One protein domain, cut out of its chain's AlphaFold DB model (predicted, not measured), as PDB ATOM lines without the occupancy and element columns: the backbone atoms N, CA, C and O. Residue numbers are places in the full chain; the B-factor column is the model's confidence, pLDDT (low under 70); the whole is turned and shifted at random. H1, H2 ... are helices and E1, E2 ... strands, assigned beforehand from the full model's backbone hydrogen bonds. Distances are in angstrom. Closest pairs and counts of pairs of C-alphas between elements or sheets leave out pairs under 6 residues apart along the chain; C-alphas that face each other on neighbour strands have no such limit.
ATOM      1  N   GLY A 129     -20.641  -7.620 -28.603       51.44
ATOM      2  CA  GLY A 129     -21.451  -8.223 -27.543       51.44
ATOM      3  C   GLY A 129     -22.533  -7.294 -27.005       51.44
ATOM      4  O   GLY A 129     -22.222  -6.234 -26.468       51.44
ATOM      5  N   LYS A 130     -23.810  -7.708 -27.071       59.31
ATOM      6  CA  LYS A 130     -24.889  -6.991 -26.370       59.31
ATOM      7  C   LYS A 130     -24.592  -7.028 -24.857       59.31
ATOM      8  O   LYS A 130     -24.544  -8.130 -24.299       59.31
ATOM      9  N   PRO A 131     -24.422  -5.883 -24.169       62.47
ATOM     10  CA  PRO A 131     -23.962  -5.880 -22.782       62.47
ATOM     11  C   PRO A 131     -24.855  -6.605 -21.741       62.47
ATOM     12  O   PRO A 131     -24.278  -7.078 -20.757       62.47
ATOM     13  N   PRO A 132     -26.189  -6.799 -21.918       66.81
ATOM     14  CA  PRO A 132     -27.009  -7.540 -20.950       66.81
ATOM     15  C   PRO A 132     -26.551  -8.982 -20.680       66.81
ATOM     16  O   PRO A 132     -26.618  -9.446 -19.543       66.81
ATOM     17  N   PHE A 133     -26.027  -9.701 -21.681       78.75
ATOM     18  CA  PHE A 133     -25.641 -11.108 -21.499       78.75
ATOM     19  C   PHE A 133     -24.488 -11.290 -20.502       78.75
ATOM     20  O   PHE A 133     -24.437 -12.285 -19.776       78.75
ATOM     21  N   PHE A 134     -23.578 -10.318 -20.426       83.75
ATOM     22  CA  PHE A 134     -22.486 -10.326 -19.456       83.75
ATOM     23  C   PHE A 134     -22.997 -10.011 -18.041       83.75
ATOM     24  O   PHE A 134     -22.626 -10.692 -17.084       83.75
ATOM     25  N   THR A 135     -23.915  -9.048 -17.896       83.06
ATOM     26  CA  THR A 135     -24.488  -8.696 -16.587       83.06
ATOM     27  C   THR A 135     -25.410  -9.781 -16.026       83.06
ATOM     28  O   THR A 135     -25.379 -10.014 -14.818       83.06
ATOM     29  N   LEU A 136     -26.146 -10.508 -16.878       88.12
ATOM     30  CA  LEU A 136     -26.921 -11.701 -16.501       88.12
ATOM     31  C   LEU A 136     -26.031 -12.861 -16.022       88.12
ATOM     32  O   LEU A 136     -26.352 -13.541 -15.046       88.12
ATOM     33  N   ARG A 137     -24.883 -13.089 -16.676       89.75
ATOM     34  CA  ARG A 137     -23.904 -14.087 -16.205       89.75
ATOM     35  C   ARG A 137     -23.326 -13.695 -14.846       89.75
ATOM     36  O   ARG A 137     -23.243 -14.547 -13.964       89.75
ATOM     37  N   ILE A 138     -22.992 -12.418 -14.645       88.00
ATOM     38  CA  ILE A 138     -22.491 -11.915 -13.357       88.00
ATOM     39  C   ILE A 138     -23.546 -12.023 -12.249       88.00
ATOM     40  O   ILE A 138     -23.207 -12.476 -11.154       88.00
ATOM     41  N   SER A 139     -24.809 -11.658 -12.498       88.25
ATOM     42  CA  SER A 139     -25.866 -11.770 -11.482       88.25
ATOM     43  C   SER A 139     -26.074 -13.228 -11.062       88.25
ATOM     44  O   SER A 139     -25.969 -13.529  -9.872       88.25
ATOM     45  N   LYS A 140     -26.235 -14.140 -12.031       91.75
ATOM     46  CA  LYS A 140     -26.397 -15.586 -11.810       91.75
ATOM     47  C   LYS A 140     -25.187 -16.220 -11.113       91.75
ATOM     48  O   LYS A 140     -25.369 -17.056 -10.228       91.75
ATOM     49  N   TYR A 141     -23.965 -15.814 -11.470       90.81
ATOM     50  CA  TYR A 141     -22.742 -16.300 -10.826       90.81
ATOM     51  C   TYR A 141     -22.638 -15.829  -9.374       90.81
ATOM     52  O   TYR A 141     -22.556 -16.668  -8.475       90.81
ATOM     53  N   LEU A 142     -22.668 -14.513  -9.126       89.12
ATOM     54  CA  LEU A 142     -22.531 -13.940  -7.781       89.12
ATOM     55  C   LEU A 142     -23.669 -14.387  -6.857       89.12
ATOM     56  O   LEU A 142     -23.448 -14.698  -5.684       89.12
ATOM     57  N   SER A 143     -24.887 -14.437  -7.394       83.38
ATOM     58  CA  SER A 143     -26.124 -14.422  -6.622       83.38
ATOM     59  C   SER A 143     -27.001 -15.635  -6.933       83.38
ATOM     60  O   SER A 143     -28.094 -15.504  -7.471       83.38
ATOM     61  N   ARG A 144     -26.593 -16.832  -6.483       83.31
ATOM     62  CA  ARG A 144     -27.399 -18.079  -6.580       83.31
ATOM     63  C   ARG A 144     -28.805 -17.988  -5.930       83.31
ATOM     64  O   ARG A 144     -29.589 -18.918  -6.051       83.31
ATOM     65  N   ARG A 145     -29.119 -16.890  -5.226       87.25
ATOM     66  CA  ARG A 145     -30.426 -16.576  -4.612       87.25
ATOM     67  C   ARG A 145     -31.110 -15.317  -5.180       87.25
ATOM     68  O   ARG A 145     -32.079 -14.862  -4.587       87.25
ATOM     69  N   VAL A 146     -30.599 -14.719  -6.260       89.75
ATOM     70  CA  VAL A 146     -31.188 -13.517  -6.882       89.75
ATOM     71  C   VAL A 146     -31.362 -13.771  -8.372       89.75
ATOM     72  O   VAL A 146     -30.402 -13.731  -9.142       89.75
ATOM     73  N   THR A 147     -32.599 -14.039  -8.768       92.62
ATOM     74  CA  THR A 147     -33.045 -13.980 -10.159       92.62
ATOM     75  C   THR A 147     -33.109 -12.516 -10.583       92.62
ATOM     76  O   THR A 147     -33.840 -11.753  -9.960       92.62
ATOM     77  N   LEU A 148     -32.331 -12.133 -11.599       94.25
ATOM     78  CA  LEU A 148     -32.510 -10.869 -12.318       94.25
ATOM     79  C   LEU A 148     -32.871 -11.194 -13.762       94.25
ATOM     80  O   LEU A 148     -32.125 -11.931 -14.413       94.25
ATOM     81  N   ASP A 149     -33.959 -10.611 -14.242       94.06
ATOM     82  CA  ASP A 149     -34.427 -10.772 -15.617       94.06
ATOM     83  C   ASP A 149     -33.880  -9.651 -16.508       94.06
ATOM     84  O   ASP A 149     -33.414  -8.621 -16.027       94.06
ATOM     85  N   GLU A 150     -33.980  -9.784 -17.833       92.94
ATOM     86  CA  GLU A 150     -33.572  -8.713 -18.761       92.94
ATOM     87  C   GLU A 150     -34.306  -7.385 -18.498       92.94
ATOM     88  O   GLU A 150     -33.735  -6.311 -18.681       92.94
ATOM     89  N   ARG A 151     -35.537  -7.459 -17.972       94.62
ATOM     90  CA  ARG A 151     -36.371  -6.308 -17.589       94.62
ATOM     91  C   ARG A 151     -35.836  -5.533 -16.378       94.62
ATOM     92  O   ARG A 151     -36.206  -4.377 -16.198       94.62
ATOM     93  N   ASP A 152     -34.951  -6.125 -15.574       94.56
ATOM     94  CA  ASP A 152     -34.309  -5.436 -14.449       94.56
ATOM     95  C   ASP A 152     -33.244  -4.426 -14.883       94.56
ATOM     96  O   ASP A 152     -32.849  -3.577 -14.082       94.56
ATOM     97  N   PHE A 153     -32.750  -4.505 -16.120       94.69
ATOM     98  CA  PHE A 153     -31.634  -3.696 -16.603       94.69
ATOM     99  C   PHE A 153     -32.139  -2.458 -17.355       94.69
ATOM    100  O   PHE A 153     -32.523  -2.526 -18.517       94.69
ATOM    101  N   VAL A 154     -32.083  -1.294 -16.700       95.75
ATOM    102  CA  VAL A 154     -32.476   0.004 -17.287       95.75
ATOM    103  C   VAL A 154     -31.423   0.514 -18.275       95.75
ATOM    104  O   VAL A 154     -31.760   1.107 -19.294       95.75
ATOM    105  N   SER A 155     -30.138   0.303 -17.983       94.31
ATOM    106  CA  SER A 155     -29.051   0.470 -18.953       94.31
ATOM    107  C   SER A 155     -27.787  -0.259 -18.498       94.31
ATOM    108  O   SER A 155     -27.593  -0.520 -17.305       94.31
ATOM    109  N   VAL A 156     -26.908  -0.552 -19.456       94.12
ATOM    110  CA  VAL A 156     -25.554  -1.053 -19.207       94.12
ATOM    111  C   VAL A 156     -24.585  -0.311 -20.130       94.12
ATOM    112  O   VAL A 156     -24.696  -0.405 -21.348       94.12
ATOM    113  N   GLU A 157     -23.642   0.433 -19.554       92.50
ATOM    114  CA  GLU A 157     -22.701   1.320 -20.258       92.50
ATOM    115  C   GLU A 157     -21.261   1.092 -19.753       92.50
ATOM    116  O   GLU A 157     -21.053   0.872 -18.562       92.50
ATOM    117  N   ARG A 158     -20.233   1.152 -20.615       91.81
ATOM    118  CA  ARG A 158     -18.827   1.223 -20.156       91.81
ATOM    119  C   ARG A 158     -18.415   2.684 -20.019       91.81
ATOM    120  O   ARG A 158     -18.358   3.405 -21.012       91.81
ATOM    121  N   VAL A 159     -18.121   3.107 -18.794       91.56
ATOM    122  CA  VAL A 159     -17.909   4.519 -18.445       91.56
ATOM    123  C   VAL A 159     -16.424   4.858 -18.382       91.56
ATOM    124  O   VAL A 159     -15.600   4.051 -17.961       91.56
ATOM    125  N   GLY A 160     -16.096   6.088 -18.772       89.38
ATOM    126  CA  GLY A 160     -14.729   6.599 -18.834       89.38
ATOM    127  C   GLY A 160     -14.239   6.751 -20.272       89.38
ATOM    128  O   GLY A 160     -14.772   6.138 -21.200       89.38
ATOM    129  N   MET A 161     -13.224   7.601 -20.434       84.94
ATOM    130  CA  MET A 161     -12.625   7.933 -21.725       84.94
ATOM    131  C   MET A 161     -12.181   6.670 -22.470       84.94
ATOM    132  O   MET A 161     -11.556   5.785 -21.880       84.94
ATOM    133  N   ILE A 162     -12.500   6.590 -23.765       84.25
ATOM    134  CA  ILE A 162     -11.925   5.578 -24.655       84.25
ATOM    135  C   ILE A 162     -10.423   5.864 -24.720       84.25
ATOM    136  O   ILE A 162     -10.015   6.943 -25.138       84.25
ATOM    137  N   SER A 173      -9.455  -2.336 -18.060       85.75
ATOM    138  CA  SER A 173     -10.838  -2.351 -18.555       85.75
ATOM    139  C   SER A 173     -11.625  -1.114 -18.111       85.75
ATOM    140  O   SER A 173     -11.646  -0.762 -16.930       85.75
ATOM    141  N   ARG A 174     -12.359  -0.483 -19.040       89.94
ATOM    142  CA  ARG A 174     -13.302   0.591 -18.683       89.94
ATOM    143  C   ARG A 174     -14.417   0.023 -17.793       89.94
ATOM    144  O   ARG A 174     -15.055  -0.946 -18.226       89.94
ATOM    145  N   PRO A 175     -14.681   0.597 -16.602       91.44
ATOM    146  CA  PRO A 175     -15.648   0.058 -15.649       91.44
ATOM    147  C   PRO A 175     -17.047  -0.030 -16.258       91.44
ATOM    148  O   PRO A 175     -17.530   0.909 -16.899       91.44
ATOM    149  N   LEU A 176     -17.700  -1.169 -16.040       93.69
ATOM    150  CA  LEU A 176     -19.045  -1.429 -16.524       93.69
ATOM    151  C   LEU A 176     -20.051  -0.893 -15.508       93.69
ATOM    152  O   LEU A 176     -20.046  -1.263 -14.337       93.69
ATOM    153  N   VAL A 177     -20.925  -0.007 -15.946       94.50
ATOM    154  CA  VAL A 177     -21.902   0.670 -15.108       94.50
ATOM    155  C   VAL A 177     -23.288   0.156 -15.470       94.50
ATOM    156  O   VAL A 177     -23.683   0.144 -16.633       94.50
ATOM    157  N   VAL A 178     -24.011  -0.300 -14.451       95.31
ATOM    158  CA  VAL A 178     -25.283  -1.015 -14.583       95.31
ATOM    159  C   VAL A 178     -26.359  -0.243 -13.831       95.31
ATOM    160  O   VAL A 178     -26.224   0.003 -12.631       95.31
ATOM    161  N   ARG A 179     -27.434   0.140 -14.518       95.12
ATOM    162  CA  ARG A 179     -28.631   0.730 -13.907       95.12
ATOM    163  C   ARG A 179     -29.663  -0.371 -13.723       95.12
ATOM    164  O   ARG A 179     -30.048  -1.000 -14.706       95.12
ATOM    165  N   LEU A 180     -30.108  -0.593 -12.488       95.81
ATOM    166  CA  LEU A 180     -31.164  -1.563 -12.190       95.81
ATOM    167  C   LEU A 180     -32.494  -0.850 -11.937       95.81
ATOM    168  O   LEU A 180     -32.509   0.199 -11.292       95.81
ATOM    169  N   ALA A 181     -33.596  -1.427 -12.417       95.31
ATOM    170  CA  ALA A 181     -34.949  -0.905 -12.232       95.31
ATOM    171  C   ALA A 181     -35.356  -0.902 -10.750       95.31
ATOM    172  O   ALA A 181     -35.918   0.071 -10.249       95.31
ATOM    173  N   HIS A 182     -35.019  -1.973 -10.024       95.19
ATOM    174  CA  HIS A 182     -35.450  -2.164  -8.644       95.19
ATOM    175  C   HIS A 182     -34.303  -2.036  -7.628       95.19
ATOM    176  O   HIS A 182     -33.318  -2.782  -7.622       95.19
ATOM    177  N   ARG A 183     -34.485  -1.123  -6.664       94.00
ATOM    178  CA  ARG A 183     -33.563  -0.874  -5.538       94.00
ATOM    179  C   ARG A 183     -33.275  -2.119  -4.690       94.00
ATOM    180  O   ARG A 183     -32.191  -2.230  -4.111       94.00
ATOM    181  N   VAL A 184     -34.235  -3.044  -4.612       95.12
ATOM    182  CA  VAL A 184     -34.120  -4.332  -3.905       95.12
ATOM    183  C   VAL A 184     -33.052  -5.206  -4.564       95.12
ATOM    184  O   VAL A 184     -32.102  -5.614  -3.897       95.12
ATOM    185  N   HIS A 185     -33.136  -5.385  -5.879       95.12
ATOM    186  CA  HIS A 185     -32.202  -6.178  -6.676       95.12
ATOM    187  C   HIS A 185     -30.764  -5.648  -6.575       95.12
ATOM    188  O   HIS A 185     -29.833  -6.413  -6.311       95.12
ATOM    189  N   ARG A 186     -30.573  -4.319  -6.616       94.44
ATOM    190  CA  ARG A 186     -29.256  -3.706  -6.354       94.44
ATOM    191  C   ARG A 186     -28.733  -4.002  -4.940       94.44
ATOM    192  O   ARG A 186     -27.548  -4.295  -4.788       94.44
ATOM    193  N   LYS A 187     -29.580  -3.925  -3.900       95.12
ATOM    194  CA  LYS A 187     -29.182  -4.258  -2.513       95.12
ATOM    195  C   LYS A 187     -28.755  -5.726  -2.392       95.12
ATOM    196  O   LYS A 187     -27.721  -5.998  -1.789       95.12
ATOM    197  N   GLN A 188     -29.530  -6.649  -2.962       95.06
ATOM    198  CA  GLN A 188     -29.264  -8.087  -2.884       95.06
ATOM    199  C   GLN A 188     -27.982  -8.475  -3.635       95.06
ATOM    200  O   GLN A 188     -27.152  -9.191  -3.079       95.06
ATOM    201  N   LEU A 189     -27.766  -7.947  -4.846       94.69
ATOM    202  CA  LEU A 189     -26.544  -8.190  -5.622       94.69
ATOM    203  C   LEU A 189     -25.301  -7.644  -4.893       94.69
ATOM    204  O   LEU A 189     -24.296  -8.346  -4.782       94.69
ATOM    205  N   LEU A 190     -25.378  -6.441  -4.305       94.81
ATOM    206  CA  LEU A 190     -24.301  -5.895  -3.461       94.81
ATOM    207  C   LEU A 190     -24.031  -6.752  -2.211       94.81
ATOM    208  O   LEU A 190     -22.876  -6.894  -1.811       94.81
ATOM    209  N   ALA A 191     -25.062  -7.337  -1.594       95.00
ATOM    210  CA  ALA A 191     -24.890  -8.254  -0.467       95.00
ATOM    211  C   ALA A 191     -24.212  -9.568  -0.898       95.00
ATOM    212  O   ALA A 191     -23.255 -10.001  -0.258       95.00
ATOM    213  N   ALA A 192     -24.634 -10.162  -2.019       94.31
ATOM    214  CA  ALA A 192     -24.026 -11.371  -2.572       94.31
ATOM    215  C   ALA A 192     -22.554 -11.157  -2.977       94.31
ATOM    216  O   ALA A 192     -21.694 -11.974  -2.645       94.31
ATOM    217  N   ALA A 193     -22.235 -10.021  -3.606       92.81
ATOM    218  CA  ALA A 193     -20.860  -9.645  -3.934       92.81
ATOM    219  C   ALA A 193     -19.981  -9.454  -2.683       92.81
ATOM    220  O   ALA A 193     -18.828  -9.878  -2.668       92.81
ATOM    221  N   ARG A 194     -20.524  -8.886  -1.594       92.81
ATOM    222  CA  ARG A 194     -19.809  -8.742  -0.308       92.81
ATOM    223  C   ARG A 194     -19.474 -10.075   0.364       92.81
ATOM    224  O   ARG A 194     -18.468 -10.137   1.071       92.81
ATOM    225  N   VAL A 195     -20.291 -11.109   0.149       94.12
ATOM    226  CA  VAL A 195     -19.999 -12.492   0.572       94.12
ATOM    227  C   VAL A 195     -18.917 -13.111  -0.322       94.12
ATOM    228  O   VAL A 195     -18.045 -13.820   0.169       94.12
ATOM    229  N   ARG A 196     -18.915 -12.804  -1.626       89.06
ATOM    230  CA  ARG A 196     -17.959 -13.332  -2.613       89.06
ATOM    231  C   ARG A 196     -16.862 -12.332  -2.990       89.06
ATOM    232  O   ARG A 196     -16.687 -12.002  -4.161       89.06
ATOM    233  N   ARG A 197     -16.077 -11.890  -2.001       86.94
ATOM    234  CA  ARG A 197     -14.945 -10.955  -2.209       86.94
ATOM    235  C   ARG A 197     -13.862 -11.483  -3.167       86.94
ATOM    236  O   ARG A 197     -13.080 -10.697  -3.684       86.94
ATOM    237  N   SER A 198     -13.821 -12.796  -3.385       89.94
ATOM    238  CA  SER A 198     -12.911 -13.514  -4.284       89.94
ATOM    239  C   SER A 198     -13.542 -13.895  -5.635       89.94
ATOM    240  O   SER A 198     -13.067 -14.816  -6.288       89.94
ATOM    241  N   ALA A 199     -14.616 -13.224  -6.065       91.56
ATOM    242  CA  ALA A 199     -15.234 -13.460  -7.370       91.56
ATOM    243  C   ALA A 199     -14.261 -13.191  -8.539       91.56
ATOM    244  O   ALA A 199     -13.645 -12.124  -8.611       91.56
ATOM    245  N   THR A 200     -14.176 -14.126  -9.486       94.81
ATOM    246  CA  THR A 200     -13.316 -14.039 -10.680       94.81
ATOM    247  C   THR A 200     -14.092 -14.320 -11.969       94.81
ATOM    248  O   THR A 200     -15.187 -14.888 -11.947       94.81
ATOM    249  N   THR A 201     -13.535 -13.914 -13.115       92.88
ATOM    250  CA  THR A 201     -14.136 -14.126 -14.447       92.88
ATOM    251  C   THR A 201     -14.229 -15.595 -14.861       92.88
ATOM    252  O   THR A 201     -15.152 -15.929 -15.604       92.88
ATOM    253  N   ALA A 202     -13.360 -16.483 -14.360       92.38
ATOM    254  CA  ALA A 202     -13.399 -17.916 -14.676       92.38
ATOM    255  C   ALA A 202     -14.773 -18.541 -14.362       92.38
ATOM    256  O   ALA A 202     -15.330 -19.299 -15.158       92.38
ATOM    257  N   GLY A 203     -15.396 -18.127 -13.252       88.81
ATOM    258  CA  GLY A 203     -16.736 -18.568 -12.857       88.81
ATOM    259  C   GLY A 203     -17.893 -18.096 -13.756       88.81
ATOM    260  O   GLY A 203     -19.026 -18.530 -13.554       88.81
ATOM    261  N   LEU A 204     -17.639 -17.231 -14.748       89.69
ATOM    262  CA  LEU A 204     -18.641 -16.748 -15.711       89.69
ATOM    263  C   LEU A 204     -18.755 -17.620 -16.976       89.69
ATOM    264  O   LEU A 204     -19.629 -17.362 -17.814       89.69
ATOM    265  N   GLY A 205     -17.877 -18.619 -17.147       90.06
ATOM    266  CA  GLY A 205     -17.833 -19.464 -18.346       90.06
ATOM    267  C   GLY A 205     -17.517 -18.666 -19.615       90.06
ATOM    268  O   GLY A 205     -18.233 -18.776 -20.613       90.06
ATOM    269  N   LEU A 206     -16.511 -17.793 -19.541       87.56
ATOM    270  CA  LEU A 206     -16.046 -16.929 -20.629       87.56
ATOM    271  C   LEU A 206     -14.595 -17.278 -20.972       87.56
ATOM    272  O   LEU A 206     -13.810 -17.561 -20.074       87.56
ATOM    273  N   SER A 207     -14.225 -17.200 -22.250       87.88
ATOM    274  CA  SER A 207     -12.873 -17.491 -22.755       87.88
ATOM    275  C   SER A 207     -11.878 -16.335 -22.546       87.88
ATOM    276  O   SER A 207     -11.044 -16.069 -23.408       87.88
ATOM    277  N   PHE A 208     -12.010 -15.603 -21.439       85.19
ATOM    278  CA  PHE A 208     -11.109 -14.518 -21.054       85.19
ATOM    279  C   PHE A 208     -10.194 -14.978 -19.917       85.19
ATOM    280  O   PHE A 208     -10.543 -15.888 -19.167       85.19
ATOM    281  N   GLU A 209      -9.056 -14.304 -19.758       88.81
ATOM    282  CA  GLU A 209      -8.149 -14.493 -18.622       88.81
ATOM    283  C   GLU A 209      -8.885 -14.377 -17.271       88.81
ATOM    284  O   GLU A 209      -9.838 -13.598 -17.121       88.81
ATOM    285  N   GLU A 210      -8.438 -15.144 -16.270       92.50
ATOM    286  CA  GLU A 210      -9.004 -15.079 -14.925       92.50
ATOM    287  C   GLU A 210      -8.599 -13.779 -14.211       92.50
ATOM    288  O   GLU A 210      -7.490 -13.617 -13.710       92.50
ATOM    289  N   ARG A 211      -9.545 -12.842 -14.131       91.88
ATOM    290  CA  ARG A 211      -9.395 -11.518 -13.523       91.88
ATOM    291  C   ARG A 211     -10.409 -11.357 -12.390       91.88
ATOM    292  O   ARG A 211     -11.546 -11.827 -12.477       91.88
ATOM    293  N   ARG A 212     -10.010 -10.686 -11.305       92.50
ATOM    294  CA  ARG A 212     -10.881 -10.421 -10.144       92.50
ATOM    295  C   ARG A 212     -11.971  -9.393 -10.481       92.50
ATOM    296  O   ARG A 212     -11.713  -8.398 -11.163       92.50
ATOM    297  N   LEU A 213     -13.182  -9.634  -9.979       93.69
ATOM    298  CA  LEU A 213     -14.383  -8.827 -10.216       93.69
ATOM    299  C   LEU A 213     -14.762  -8.027  -8.965       93.69
ATOM    300  O   LEU A 213     -15.069  -8.602  -7.922       93.69
ATOM    301  N   TYR A 214     -14.813  -6.699  -9.083       92.56
ATOM    302  CA  TYR A 214     -15.111  -5.799  -7.968       92.56
ATOM    303  C   TYR A 214     -16.436  -5.074  -8.196       92.56
ATOM    304  O   TYR A 214     -16.554  -4.214  -9.067       92.56
ATOM    305  N   VAL A 215     -17.449  -5.398  -7.391       94.56
ATOM    306  CA  VAL A 215     -18.783  -4.792  -7.498       94.56
ATOM    307  C   VAL A 215     -18.973  -3.735  -6.415       94.56
ATOM    308  O   VAL A 215     -19.138  -4.051  -5.238       94.56
ATOM    309  N   ASN A 216     -19.002  -2.472  -6.832       94.00
ATOM    310  CA  ASN A 216     -19.143  -1.311  -5.963       94.00
ATOM    311  C   ASN A 216     -20.455  -0.564  -6.240       94.00
ATOM    312  O   ASN A 216     -20.911  -0.428  -7.377       94.00
ATOM    313  N   LYS A 217     -21.070  -0.003  -5.193       93.00
ATOM    314  CA  LYS A 217     -22.165   0.958  -5.377       93.00
ATOM    315  C   LYS A 217     -21.571   2.242  -5.965       93.00
ATOM    316  O   LYS A 217     -20.718   2.853  -5.324       93.00
ATOM    317  N   ARG A 218     -22.045   2.693  -7.133       88.81
ATOM    318  CA  ARG A 218     -21.628   3.990  -7.683       88.81
ATOM    319  C   ARG A 218     -22.255   5.097  -6.830       88.81
ATOM    320  O   ARG A 218     -23.460   5.323  -6.878       88.81
ATOM    321  N   MET A 219     -21.442   5.748  -6.005       80.88
ATOM    322  CA  MET A 219     -21.845   6.954  -5.284       80.88
ATOM    323  C   MET A 219     -21.731   8.135  -6.247       80.88
ATOM    324  O   MET A 219     -20.655   8.391  -6.783       80.88
ATOM    325  N   PHE A 220     -22.827   8.856  -6.477       70.00
ATOM    326  CA  PHE A 220     -22.761  10.106  -7.223       70.00
ATOM    327  C   PHE A 220     -22.276  11.219  -6.307       70.00
ATOM    328  O   PHE A 220     -23.048  11.767  -5.527       70.00
ATOM    329  N   SER A 221     -21.033  11.649  -6.509       54.09
ATOM    330  CA  SER A 221     -20.511  12.946  -6.060       54.09
ATOM    331  C   SER A 221     -21.175  14.139  -6.783       54.09
ATOM    332  O   SER A 221     -20.587  15.208  -6.913       54.09
ATOM    333  N   LYS A 222     -22.422  13.967  -7.258       52.84
ATOM    334  CA  LYS A 222     -23.298  15.051  -7.728       52.84
ATOM    335  C   LYS A 222     -24.030  15.747  -6.570       52.84
ATOM    336  O   LYS A 222     -24.626  16.790  -6.798       52.84
ATOM    337  N   VAL A 223     -23.821  15.296  -5.327       46.84
ATOM    338  CA  VAL A 223     -23.580  16.247  -4.227       46.84
ATOM    339  C   VAL A 223     -22.185  16.858  -4.439       46.84
ATOM    340  O   VAL A 223     -21.239  16.593  -3.704       46.84
ATOM    341  N   ARG A 224     -22.055  17.658  -5.507       43.12
ATOM    342  CA  ARG A 224     -21.096  18.763  -5.498       43.12
ATOM    343  C   ARG A 224     -21.567  19.713  -4.398       43.12
ATOM    344  O   ARG A 224     -22.768  19.771  -4.139       43.12
ATOM    345  N   MET A 240     -37.623  17.950  -6.611       63.59
ATOM    346  CA  MET A 240     -38.383  17.054  -7.478       63.59
ATOM    347  C   MET A 240     -37.459  16.200  -8.346       63.59
ATOM    348  O   MET A 240     -37.651  14.988  -8.405       63.59
ATOM    349  N   ALA A 241     -36.400  16.761  -8.938       55.22
ATOM    350  CA  ALA A 241     -35.416  15.974  -9.681       55.22
ATOM    351  C   ALA A 241     -34.726  14.918  -8.797       55.22
ATOM    352  O   ALA A 241     -34.505  13.797  -9.246       55.22
ATOM    353  N   VAL A 242     -34.413  15.226  -7.532       58.50
ATOM    354  CA  VAL A 242     -33.799  14.263  -6.596       58.50
ATOM    355  C   VAL A 242     -34.807  13.224  -6.081       58.50
ATOM    356  O   VAL A 242     -34.444  12.057  -5.925       58.50
ATOM    357  N   LEU A 243     -36.067  13.608  -5.853       60.44
ATOM    358  CA  LEU A 243     -37.133  12.718  -5.375       60.44
ATOM    359  C   LEU A 243     -37.650  11.775  -6.475       60.44
ATOM    360  O   LEU A 243     -37.791  10.575  -6.237       60.44
ATOM    361  N   HIS A 244     -37.873  12.282  -7.691       54.91
ATOM    362  CA  HIS A 244     -38.345  11.496  -8.837       54.91
ATOM    363  C   HIS A 244     -37.239  10.685  -9.527       54.91
ATOM    364  O   HIS A 244     -37.545   9.756 -10.278       54.91
ATOM    365  N   HIS A 245     -35.954  10.986  -9.312       52.34
ATOM    366  CA  HIS A 245     -34.848  10.224  -9.901       52.34
ATOM    367  C   HIS A 245     -34.112   9.381  -8.860       52.34
ATOM    368  O   HIS A 245     -32.941   9.598  -8.545       52.34
ATOM    369  N   SER A 246     -34.778   8.307  -8.427       45.94
ATOM    370  CA  SER A 246     -34.217   7.177  -7.668       45.94
ATOM    371  C   SER A 246     -33.248   6.314  -8.509       45.94
ATOM    372  O   SER A 246     -33.318   5.087  -8.555       45.94
ATOM    373  N   VAL A 247     -32.324   6.977  -9.211       50.53
ATOM    374  CA  VAL A 247     -31.465   6.428 -10.266       50.53
ATOM    375  C   VAL A 247     -30.363   5.550  -9.668       50.53
ATOM    376  O   VAL A 247     -29.254   5.970  -9.331       50.53
ATOM    377  N   ASP A 248     -30.714   4.277  -9.516       56.28
ATOM    378  CA  ASP A 248     -29.962   3.298  -8.749       56.28
ATOM    379  C   ASP A 248     -28.863   2.612  -9.574       56.28
ATOM    380  O   ASP A 248     -29.004   1.506 -10.095       56.28
ATOM    381  N   ILE A 249     -27.717   3.291  -9.650       61.03
ATOM    382  CA  ILE A 249     -26.570   2.860 -10.458       61.03
ATOM    383  C   ILE A 249     -25.556   2.037  -9.639       61.03
ATOM    384  O   ILE A 249     -25.235   2.339  -8.483       61.03
ATOM    385  N   LEU A 250     -25.043   0.983 -10.267       70.69
ATOM    386  CA  LEU A 250     -23.996   0.072  -9.812       70.69
ATOM    387  C   LEU A 250     -22.745   0.256 -10.693       70.69
ATOM    388  O   LEU A 250     -22.871   0.540 -11.882       70.69
ATOM    389  N   ALA A 251     -21.548   0.076 -10.133       70.19
ATOM    390  CA  ALA A 251     -20.299   0.000 -10.889       70.19
ATOM    391  C   ALA A 251     -19.656  -1.380 -10.684       70.19
ATOM    392  O   ALA A 251     -19.337  -1.774  -9.562       70.19
ATOM    393  N   ILE A 252     -19.482  -2.112 -11.776       75.00
ATOM    394  CA  ILE A 252     -18.746  -3.368 -11.850       75.00
ATOM    395  C   ILE A 252     -17.377  -3.028 -12.442       75.00
ATOM    396  O   ILE A 252     -17.224  -2.802 -13.645       75.00
ATOM    397  N   ASN A 253     -16.380  -2.963 -11.570       67.44
ATOM    398  CA  ASN A 253     -14.995  -2.761 -11.948       67.44
ATOM    399  C   ASN A 253     -14.377  -4.141 -12.201       67.44
ATOM    400  O   ASN A 253     -14.087  -4.899 -11.273       67.44
ATOM    401  N   GLU A 254     -14.187  -4.469 -13.473       50.88
ATOM    402  CA  GLU A 254     -13.223  -5.488 -13.880       50.88
ATOM    403  C   GLU A 254     -11.813  -5.008 -13.492       50.88
ATOM    404  O   GLU A 254     -11.487  -3.845 -13.725       50.88
ATOM    405  N   THR A 255     -10.983  -5.900 -12.942       49.88
ATOM    406  CA  THR A 255      -9.587  -5.669 -12.509       49.88
ATOM    407  C   THR A 255      -9.372  -4.740 -11.303       49.88
ATOM    408  O   THR A 255      -9.678  -3.551 -11.329       49.88
ATOM    409  N   TRP A 256      -8.731  -5.297 -10.271       51.47
ATOM    410  CA  TRP A 256      -7.724  -4.628  -9.437       51.47
ATOM    411  C   TRP A 256      -6.580  -5.626  -9.220       51.47
ATOM    412  O   TRP A 256      -6.840  -6.829  -9.138       51.47
ATOM    413  N   LEU A 257      -5.363  -5.092  -9.074       38.38
ATOM    414  CA  LEU A 257      -4.066  -5.785  -9.097       38.38
ATOM    415  C   LEU A 257      -3.682  -6.329 -10.489       38.38
ATOM    416  O   LEU A 257      -4.484  -6.967 -11.171       38.38
TER     417      LEU A 257
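What this domain is: This is residues 129 to 162, 173 to 224 and 240 to 257 of the 297 residues of an uncharacterized protein of Eumeta variegata (UniProt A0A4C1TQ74). A twisted wall of four antiparallel strands has two helices over one face, H1 across the strands and H2 along them; short H3 packs on H1, and residues 240 to 245, with H4 among them, stick out. The printed part has 104 residues with four named helices and four named strands, in chain order H1 E1 E2 H2 H3 E3 H4 E4; the sheet's order is E1 E2 E4 E3. The class is mixed, and the whole is compact, with a radius of gyration of the C-alphas of 13.8 A and spans of 45 by 33 by 27 A.

How they stand to each other: Start at edge strand E1, residues 153 to 158: N 157 and O 177 of antiparallel E2, residues 176 to 180, are within hydrogen-bond range at 2.9 A. Next comes antiparallel E4, residues 249 to 254, with N 250 and O 178 at 2.8 A, then antiparallel edge strand E3, residues 213 to 217, with N 216 and O 251 at 2.8 A. In two layers, helices on one face of a sheet, H1, residues 132 to 142, is over E2 at a height of 7.7 A, and H2, residues 183 to 195, is over E4 and E3 at 9.2 A. H2 touches H1 with residues 189 to 193 alone, at a steep tilt of 53 degrees; the closest C-alphas, Leu 142 and Ala 192, are 6.0 A apart. H3, residues 201 to 204, touches H1, C-alphas 137 and 204 being closest at 5.9 A. E2, H2, H3 and E3 form a split strand-helix-strand unit, two strands running the same way with E4 between them, with a right-handed crossover. H4, residues 240 to 244, touches no helix and is not on the sheet. In H1, H2 and H4 every O i to N i+4 pair is within hydrogen-bond range; H3 is too short for one.

Where its parts are: Find C-alpha 132 at (-27.009, -7.540, -20.950), where H1 begins its 15.3 A; H2 spans 18.9 A, and E4 runs 16.1 A to C-alpha 254 at (-13.223, -5.488, -13.880).

The domain as a whole: Residues 163 to 172 and 225 to 239 are not printed, leaving C-alpha gaps of 10.1 A and 17.5 A. Of the links printed whole, none is long. Confidence is under 70 at residues 129 to 132, 221 to 224, 240 to 249 and 253 to 257.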